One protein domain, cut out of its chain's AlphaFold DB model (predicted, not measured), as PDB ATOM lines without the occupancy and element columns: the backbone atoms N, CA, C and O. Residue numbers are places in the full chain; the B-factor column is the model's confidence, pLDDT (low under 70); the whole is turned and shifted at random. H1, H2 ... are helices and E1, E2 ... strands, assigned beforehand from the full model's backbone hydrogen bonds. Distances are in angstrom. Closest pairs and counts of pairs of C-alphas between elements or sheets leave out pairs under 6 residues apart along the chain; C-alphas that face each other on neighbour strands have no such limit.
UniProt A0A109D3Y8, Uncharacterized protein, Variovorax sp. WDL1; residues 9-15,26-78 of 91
ATOM      1  N   THR A   9      -3.239 -45.419 -19.591       96.56
ATOM      2  CA  THR A   9      -3.889 -45.908 -18.368       96.56
ATOM      3  C   THR A   9      -4.407 -44.752 -17.518       96.56
ATOM      4  O   THR A   9      -5.581 -44.754 -17.159       96.56
ATOM      5  N   GLU A  10      -3.595 -43.719 -17.286       95.75
ATOM      6  CA  GLU A  10      -4.005 -42.543 -16.504       95.75
ATOM      7  C   GLU A  10      -5.163 -41.780 -17.167       95.75
ATOM      8  O   GLU A  10      -6.067 -41.286 -16.490       95.75
ATOM      9  N   HIS A  11      -5.195 -41.711 -18.502       95.31
ATOM     10  CA  HIS A  11      -6.335 -41.138 -19.219       95.31
ATOM     11  C   HIS A  11      -7.623 -41.948 -19.017       95.31
ATOM     12  O   HIS A  11      -8.678 -41.359 -18.770       95.31
ATOM     13  N   ILE A  12      -7.545 -43.279 -19.093       97.56
ATOM     14  CA  ILE A  12      -8.690 -44.176 -18.880       97.56
ATOM     15  C   ILE A  12      -9.189 -44.083 -17.434       97.56
ATOM     16  O   ILE A  12     -10.394 -43.983 -17.207       97.56
ATOM     17  N   GLU A  13      -8.285 -44.056 -16.456       97.88
ATOM     18  CA  GLU A  13      -8.626 -43.927 -15.036       97.88
ATOM     19  C   GLU A  13      -9.348 -42.610 -14.739       97.88
ATOM     20  O   GLU A  13     -10.340 -42.600 -14.008       97.88
ATOM     21  N   ARG A  14      -8.925 -41.499 -15.358       96.75
ATOM     22  CA  ARG A  14      -9.634 -40.215 -15.232       96.75
ATOM     23  C   ARG A  14     -11.027 -40.260 -15.841       96.75
ATOM     24  O   ARG A  14     -11.953 -39.712 -15.250       96.75
ATOM     25  N   ILE A  15     -11.197 -40.919 -16.987       98.38
ATOM     26  CA  ILE A  15     -12.530 -41.131 -17.568       98.38
ATOM     27  C   ILE A  15     -13.390 -41.943 -16.596       98.38
ATOM     28  O   ILE A  15     -14.490 -41.513 -16.267       98.38
ATOM     29  N   ALA A  26     -18.365 -27.191 -18.048       95.81
ATOM     30  CA  ALA A  26     -18.655 -27.442 -19.458       95.81
ATOM     31  C   ALA A  26     -17.383 -27.784 -20.252       95.81
ATOM     32  O   ALA A  26     -16.289 -27.315 -19.926       95.81
ATOM     33  N   VAL A  27     -17.520 -28.598 -21.302       97.25
ATOM     34  CA  VAL A  27     -16.431 -28.793 -22.274       97.25
ATOM     35  C   VAL A  27     -16.246 -27.536 -23.122       97.25
ATOM     36  O   VAL A  27     -17.185 -26.758 -23.256       97.25
ATOM     37  N   ALA A  28     -15.067 -27.334 -23.705       96.31
ATOM     38  CA  ALA A  28     -14.822 -26.191 -24.582       96.31
ATOM     39  C   ALA A  28     -14.722 -26.647 -26.036       96.31
ATOM     40  O   ALA A  28     -13.983 -27.583 -26.358       96.31
ATOM     41  N   VAL A  29     -15.471 -25.976 -26.904       95.12
ATOM     42  CA  VAL A  29     -15.539 -26.256 -28.335       95.12
ATOM     43  C   VAL A  29     -15.235 -24.975 -29.101       95.12
ATOM     44  O   VAL A  29     -15.795 -23.926 -28.803       95.12
ATOM     45  N   ASP A  30     -14.377 -25.059 -30.107       95.38
ATOM     46  CA  ASP A  30     -14.186 -24.024 -31.121       95.38
ATOM     47  C   ASP A  30     -14.665 -24.594 -32.456       95.38
ATOM     48  O   ASP A  30     -14.158 -25.625 -32.895       95.38
ATOM     49  N   VAL A  31     -15.672 -23.978 -33.079       95.06
ATOM     50  CA  VAL A  31     -16.217 -24.436 -34.374       95.06
ATOM     51  C   VAL A  31     -15.444 -23.886 -35.576       95.06
ATOM     52  O   VAL A  31     -15.752 -24.224 -36.723       95.06
ATOM     53  N   GLY A  32     -14.429 -23.058 -35.331       96.00
ATOM     54  CA  GLY A  32     -13.700 -22.324 -36.349       96.00
ATOM     55  C   GLY A  32     -14.507 -21.164 -36.929       96.00
ATOM     56  O   GLY A  32     -15.591 -20.807 -36.466       96.00
ATOM     57  N   VAL A  33     -13.954 -20.571 -37.985       96.06
ATOM     58  CA  VAL A  33     -14.573 -19.478 -38.747       96.06
ATOM     59  C   VAL A  33     -14.472 -19.821 -40.235       96.06
ATOM     60  O   VAL A  33     -13.539 -19.372 -40.915       96.06
ATOM     61  N   PRO A  34     -15.391 -20.656 -40.768       95.12
ATOM     62  CA  PRO A  34     -15.284 -21.166 -42.135       95.12
ATOM     63  C   PRO A  34     -15.256 -20.067 -43.202       95.12
ATOM     64  O   PRO A  34     -14.575 -20.212 -44.214       95.12
ATOM     65  N   SER A  35     -15.946 -18.948 -42.961       94.56
ATOM     66  CA  SER A  35     -15.960 -17.771 -43.842       94.56
ATOM     67  C   SER A  35     -14.575 -17.136 -44.037       94.56
ATOM     68  O   SER A  35     -14.321 -16.531 -45.077       94.56
ATOM     69  N   LEU A  36     -13.661 -17.331 -43.083       96.19
ATOM     70  CA  LEU A  36     -12.261 -16.899 -43.144       96.19
ATOM     71  C   LEU A  36     -11.296 -18.044 -43.499       96.19
ATOM     72  O   LEU A  36     -10.081 -17.883 -43.405       96.19
ATOM     73  N   GLY A  37     -11.816 -19.211 -43.889       95.94
ATOM     74  CA  GLY A  37     -11.013 -20.396 -44.202       95.94
ATOM     75  C   GLY A  37     -10.479 -21.148 -42.978       95.94
ATOM     76  O   GLY A  37      -9.673 -22.061 -43.140       95.94
ATOM     77  N   CYS A  38     -10.924 -20.809 -41.763       95.06
ATOM     78  CA  CYS A  38     -10.571 -21.540 -40.548       95.06
ATOM     79  C   CYS A  38     -11.579 -22.673 -40.317       95.06
ATOM     80  O   CYS A  38     -12.659 -22.453 -39.770       95.06
ATOM     81  N   VAL A  39     -11.232 -23.882 -40.760       94.75
ATOM     82  CA  VAL A  39     -12.053 -25.089 -40.591       94.75
ATOM     83  C   VAL A  39     -11.322 -26.064 -39.675       94.75
ATOM     84  O   VAL A  39     -10.175 -26.427 -39.934       94.75
ATOM     85  N   VAL A  40     -11.990 -26.490 -38.605       94.12
ATOM     86  CA  VAL A  40     -11.433 -27.388 -37.589       94.12
ATOM     87  C   VAL A  40     -11.873 -28.833 -37.829       94.12
ATOM     88  O   VAL A  40     -13.044 -29.107 -38.070       94.12
ATOM     89  N   ASN A  41     -10.932 -29.779 -37.741       93.00
ATOM     90  CA  ASN A  41     -11.246 -31.214 -37.831       93.00
ATOM     91  C   ASN A  41     -11.691 -31.795 -36.482       93.00
ATOM     92  O   ASN A  41     -12.539 -32.682 -36.435       93.00
ATOM     93  N   TRP A  42     -11.101 -31.306 -35.389       94.25
ATOM     94  CA  TRP A  42     -11.445 -31.689 -34.025       94.25
ATOM     95  C   TRP A  42     -11.775 -30.421 -33.239       94.25
ATOM     96  O   TRP A  42     -10.856 -29.671 -32.911       94.25
ATOM     97  N   PRO A  43     -13.064 -30.138 -32.987       93.81
ATOM     98  CA  PRO A  43     -13.469 -28.847 -32.446       93.81
ATOM     99  C   PRO A  43     -13.322 -28.774 -30.917       93.81
ATOM    100  O   PRO A  43     -13.392 -27.694 -30.347       93.81
ATOM    101  N   LEU A  44     -13.110 -29.901 -30.226       96.38
ATOM    102  CA  LEU A  44     -12.982 -29.934 -28.768       96.38
ATOM    103  C   LEU A  44     -11.596 -29.432 -28.329       96.38
ATOM    104  O   LEU A  44     -10.589 -30.117 -28.527       96.38
ATOM    105  N   THR A  45     -11.553 -28.257 -27.705       96.75
ATOM    106  CA  THR A  45     -10.319 -27.608 -27.234       96.75
ATOM    107  C   THR A  45      -9.999 -27.943 -25.778       96.75
ATOM    108  O   THR A  45      -8.828 -27.977 -25.401       96.75
ATOM    109  N   ASP A  46     -11.014 -28.275 -24.975       97.06
ATOM    110  CA  ASP A  46     -10.871 -28.786 -23.610       97.06
ATOM    111  C   ASP A  46     -12.023 -29.738 -23.248       97.06
ATOM    112  O   ASP A  46     -13.147 -29.620 -23.735       97.06
ATOM    113  N   GLY A  47     -11.749 -30.687 -22.351       97.06
ATOM    114  CA  GLY A  47     -12.763 -31.586 -21.804       97.06
ATOM    115  C   GLY A  47     -12.846 -32.960 -22.464       97.06
ATOM    116  O   GLY A  47     -13.846 -33.643 -22.277       97.06
ATOM    117  N   ASN A  48     -11.799 -33.419 -23.161       97.19
ATOM    118  CA  ASN A  48     -11.755 -34.755 -23.782       97.19
ATOM    119  C   ASN A  48     -12.153 -35.890 -22.817       97.19
ATOM    120  O   ASN A  48     -12.929 -36.767 -23.185       97.19
ATOM    121  N   HIS A  49     -11.686 -35.864 -21.563       97.88
ATOM    122  CA  HIS A  49     -12.057 -36.893 -20.576       97.88
ATOM    123  C   HIS A  49     -13.510 -36.782 -20.112       97.88
ATOM    124  O   HIS A  49     -14.134 -37.805 -19.854       97.88
ATOM    125  N   ARG A  50     -14.059 -35.563 -20.042       98.44
ATOM    126  CA  ARG A  50     -15.474 -35.322 -19.711       98.44
ATOM    127  C   ARG A  50     -16.381 -35.805 -20.838       98.44
ATOM    128  O   ARG A  50     -17.333 -36.527 -20.573       98.44
ATOM    129  N   LEU A  51     -16.025 -35.508 -22.091       98.00
ATOM    130  CA  LEU A  51     -16.717 -36.060 -23.254       98.00
ATOM    131  C   LEU A  51     -16.637 -37.594 -23.269       98.00
ATOM    132  O   LEU A  51     -17.655 -38.257 -23.438       98.00
ATOM    133  N   GLY A  52     -15.454 -38.166 -23.026       97.94
ATOM    134  CA  GLY A  52     -15.281 -39.616 -22.920       97.94
ATOM    135  C   GLY A  52     -16.158 -40.245 -21.833       97.94
ATOM    136  O   GLY A  52     -16.785 -41.274 -22.069       97.94
ATOM    137  N   ALA A  53     -16.257 -39.611 -20.663       98.50
ATOM    138  CA  ALA A  53     -17.109 -40.080 -19.574       98.50
ATOM    139  C   ALA A  53     -18.607 -39.999 -19.913       98.50
ATOM    140  O   ALA A  53     -19.335 -40.954 -19.643       98.50
ATOM    141  N   ALA A  54     -19.055 -38.908 -20.543       98.38
ATOM    142  CA  ALA A  54     -20.431 -38.755 -21.019       98.38
ATOM    143  C   ALA A  54     -20.806 -39.836 -22.045       98.38
ATOM    144  O   ALA A  54     -21.850 -40.475 -21.918       98.38
ATOM    145  N   LEU A  55     -19.911 -40.120 -23.000       98.19
ATOM    146  CA  LEU A  55     -20.104 -41.187 -23.989       98.19
ATOM    147  C   LEU A  55     -20.230 -42.566 -23.331       98.19
ATOM    148  O   LEU A  55     -21.115 -43.336 -23.689       98.19
ATOM    149  N   VAL A  56     -19.376 -42.879 -22.350       98.38
ATOM    150  CA  VAL A  56     -19.440 -44.158 -21.613       98.38
ATOM    151  C   VAL A  56     -20.730 -44.277 -20.797       98.38
ATOM    152  O   VAL A  56     -21.297 -45.365 -20.711       98.38
ATOM    153  N   ARG A  57     -21.210 -43.174 -20.215       97.88
ATOM    154  CA  ARG A  57     -22.492 -43.126 -19.498       97.88
ATOM    155  C   ARG A  57     -23.715 -43.215 -20.417       97.88
ATOM    156  O   ARG A  57     -24.797 -43.513 -19.921       97.88
ATOM    157  N   GLY A  58     -23.542 -42.985 -21.719       97.88
ATOM    158  CA  GLY A  58     -24.636 -42.925 -22.686       97.88
ATOM    159  C   GLY A  58     -25.444 -41.631 -22.595       97.88
ATOM    160  O   GLY A  58     -26.641 -41.653 -22.859       97.88
ATOM    161  N   ASP A  59     -24.817 -40.525 -22.186       97.50
ATOM    162  CA  ASP A  59     -25.482 -39.223 -22.147       97.50
ATOM    163  C   ASP A  59     -25.738 -38.723 -23.589       97.50
ATOM    164  O   ASP A  59     -24.817 -38.674 -24.407       97.50
ATOM    165  N   ASP A  60     -26.974 -38.307 -23.895       95.62
ATOM    166  CA  ASP A  60     -27.347 -37.781 -25.222       95.62
ATOM    167  C   ASP A  60     -26.788 -36.371 -25.488       95.62
ATOM    168  O   ASP A  60     -26.618 -35.957 -26.637       95.62
ATOM    169  N   VAL A  61     -26.529 -35.606 -24.421       93.12
ATOM    170  CA  VAL A  61     -26.061 -34.217 -24.473       93.12
ATOM    171  C   VAL A  61     -25.044 -33.936 -23.368       93.12
ATOM    172  O   VAL A  61     -25.120 -34.493 -22.275       93.12
ATOM    173  N   ILE A  62     -24.117 -33.013 -23.632       94.69
ATOM    174  CA  ILE A  62     -23.138 -32.510 -22.661       94.69
ATOM    175  C   ILE A  62     -23.091 -30.979 -22.722       94.69
ATOM    176  O   ILE A  62     -23.204 -30.386 -23.793       94.69
ATOM    177  N   ALA A  63     -22.921 -30.329 -21.570       94.25
ATOM    178  CA  ALA A  63     -22.756 -28.881 -21.507       94.25
ATOM    179  C   ALA A  63     -21.443 -28.452 -22.182       94.25
ATOM    180  O   ALA A  63     -20.383 -28.998 -21.862       94.25
ATOM    181  N   ALA A  64     -21.512 -27.451 -23.061       93.00
ATOM    182  CA  ALA A  64     -20.365 -26.925 -23.795       93.00
ATOM    183  C   ALA A  64     -20.346 -25.389 -23.802       93.00
ATOM    184  O   ALA A  64     -21.392 -24.755 -23.949       93.00
ATOM    185  N   SER A  65     -19.158 -24.796 -23.682       92.94
ATOM    186  CA  SER A  65     -18.886 -23.436 -24.143       92.94
ATOM    187  C   SER A  65     -18.442 -23.492 -25.604       92.94
ATOM    188  O   SER A  65     -17.660 -24.363 -25.989       92.94
ATOM    189  N   VAL A  66     -18.967 -22.584 -26.427       91.50
ATOM    190  CA  VAL A  66     -18.722 -22.568 -27.874       91.50
ATOM    191  C   VAL A  66     -18.048 -21.258 -28.266       91.50
ATOM    192  O   VAL A  66     -18.534 -20.183 -27.924       91.50
ATOM    193  N   ALA A  67     -16.933 -21.361 -28.982       92.62
ATOM    194  CA  ALA A  67     -16.201 -20.265 -29.602       92.62
ATOM    195  C   ALA A  67     -16.189 -20.423 -31.133       92.62
ATOM    196  O   ALA A  67     -16.475 -21.504 -31.654       92.62
ATOM    197  N   GLY A  68     -15.845 -19.347 -31.843       93.44
ATOM    198  CA  GLY A  68     -15.771 -19.311 -33.304       93.44
ATOM    199  C   GLY A  68     -16.899 -18.493 -33.932       93.44
ATOM    200  O   GLY A  68     -17.353 -17.499 -33.368       93.44
ATOM    201  N   ASP A  69     -17.321 -18.893 -35.127       92.94
ATOM    202  CA  ASP A  69     -18.399 -18.250 -35.882       92.94
ATOM    203  C   ASP A  69     -19.778 -18.598 -35.287       92.94
ATOM    204  O   ASP A  69     -20.190 -19.762 -35.282       92.94
ATOM    205  N   ILE A  70     -20.487 -17.581 -34.780       88.19
ATOM    206  CA  ILE A  70     -21.765 -17.735 -34.068       88.19
ATOM    207  C   ILE A  70     -22.891 -18.258 -34.971       88.19
ATOM    208  O   ILE A  70     -23.644 -19.146 -34.564       88.19
ATOM    209  N   ASP A  71     -22.965 -17.791 -36.219       90.00
ATOM    210  CA  ASP A  71     -23.970 -18.236 -37.190       90.00
ATOM    211  C   ASP A  71     -23.702 -19.685 -37.605       90.00
ATOM    212  O   ASP A  71     -24.616 -20.484 -37.843       90.00
ATOM    213  N   TYR A  72     -22.426 -20.055 -37.702       91.75
ATOM    214  CA  TYR A  72     -22.041 -21.432 -37.957       91.75
ATOM    215  C   TYR A  72     -22.355 -22.349 -36.770       91.75
ATOM    216  O   TYR A  72     -22.947 -23.411 -36.977       91.75
ATOM    217  N   ALA A  73     -22.053 -21.925 -35.541       90.31
ATOM    218  CA  ALA A  73     -22.413 -22.653 -34.325       90.31
ATOM    219  C   ALA A  73     -23.933 -22.869 -34.213       90.31
ATOM    220  O   ALA A  73     -24.374 -23.990 -33.945       90.31
ATOM    221  N   PHE A  74     -24.737 -21.837 -34.499       88.31
ATOM    222  CA  PHE A  74     -26.197 -21.935 -34.524       88.31
ATOM    223  C   PHE A  74     -26.676 -22.989 -35.531       88.31
ATOM    224  O   PHE A  74     -27.518 -23.825 -35.208       88.31
ATOM    225  N   ARG A  75     -26.102 -23.014 -36.743       90.12
ATOM    226  CA  ARG A  75     -26.440 -24.027 -37.761       90.12
ATOM    227  C   ARG A  75     -26.053 -25.449 -37.359       90.12
ATOM    228  O   ARG A  75     -26.769 -26.377 -37.724       90.12
ATOM    229  N   LEU A  76     -24.934 -25.628 -36.656       89.81
ATOM    230  CA  LEU A  76     -24.456 -26.947 -36.230       89.81
ATOM    231  C   LEU A  76     -25.290 -27.529 -35.088       89.81
ATOM    232  O   LEU A  76     -25.622 -28.712 -35.115       89.81
ATOM    233  N   PHE A  77     -25.601 -26.712 -34.085       86.12
ATOM    234  CA  PHE A  77     -26.180 -27.194 -32.831       86.12
ATOM    235  C   PHE A  77     -27.669 -26.874 -32.679       86.12
ATOM    236  O   PHE A  77     -28.326 -27.454 -31.821       86.12
ATOM    237  N   GLY A  78     -28.218 -25.966 -33.491       80.88
ATOM    238  CA  GLY A  78     -29.617 -25.541 -33.391       80.88
ATOM    239  C   GLY A  78     -29.955 -24.856 -32.064       80.88
ATOM    240  O   GLY A  78     -31.118 -24.848 -31.665       80.88
TER     241      GLY A  78
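AT A GLANCE: This is residues 9 to 15 and 26 to 78 of the 91 residues of an uncharacterized protein of Variovorax sp. WDL1 (UniProt A0A109D3Y8). A small three-strand sheet, E2, E1 and E3, has two helices beyond one end of it, H2 grazing the sheet and H1 packed on H2 at the far tip, while the long loop of residues 31 to 43 reaches out at the other end. H3 follows E3 near that loop end and touches neither of the other helices. The printed part has 60 residues with three named helices and three named strands, in the order H1, E1, E2, H2, E3, H3, and the class is mixed, helices and strands. The sheet runs E2, E1, E3 and is mixed. The whole is loose, with a radius of gyration of the C-alphas of 13.2 A, and elongated, spanning 39 by 22 by 15 A.

IN THESE COORDINATES: Find C-alpha 27 at (-16.431, -28.793, -22.274); from there E1 runs over residues 27 to 30, 10.3 A long. Beside it look for E3, residues 64 to 67, 9.8 A, and E2, residues 44 to 46, 5.7 A. H2, residues 48 to 57, is the longest helix at 14.3 A. H1, residues 9 to 15, begins at C-alpha 9 at (-3.889, -45.908, -18.368) and is 9.9 A long. H3, residues 70 to 77, is 10.5 A long and ends at C-alpha 77 at (-26.180, -27.194, -32.831).

HOW THE PARTS SIT: Start at E1, the inner strand. E3 is its parallel neighbour at 22 degrees; look at N 65 and O 27, 2.8 A apart, and N 29 and O 65, 2.9 A, within hydrogen-bond range. E2 is its antiparallel neighbour at 131 degrees, with N 45 and O 28 at 2.9 A within hydrogen-bond range, and E1 and E2 form a hairpin. H2 is on the sheet but only grazes it, with its residues 48 to 51; the closest C-alphas of H2 and E1 are those of Arg 50 and Val 27, 7.1 A apart. Farther out, H1 and H2 touch, the closest C-alphas being those of Ile 15 and Ala 53 at 5.1 A, and they run the same way at a steep tilt of 65 degrees. H1 is not on the sheet. H3 is only just not on the sheet, with 4 pairs of C-alphas within 10 A; its closest C-alpha to E3 is that of Ala 73, 7.4 A from that of Val 66. H3 is apart from H1 and from H2. In H1, H2 and H3 every O i to N i+4 pair is within hydrogen-bond range.

THE WHOLE: The C-alphas farthest apart are those of Thr 9 and Ser 35, 39.8 A. Residues 16 to 25 are not printed, and C-alphas 15 and 26 stand 15.1 A apart across this cut. The link from E1 to E2, 13 residues, is long. The mean pLDDT of the printed part is 94.8, and no printed residue is under 70.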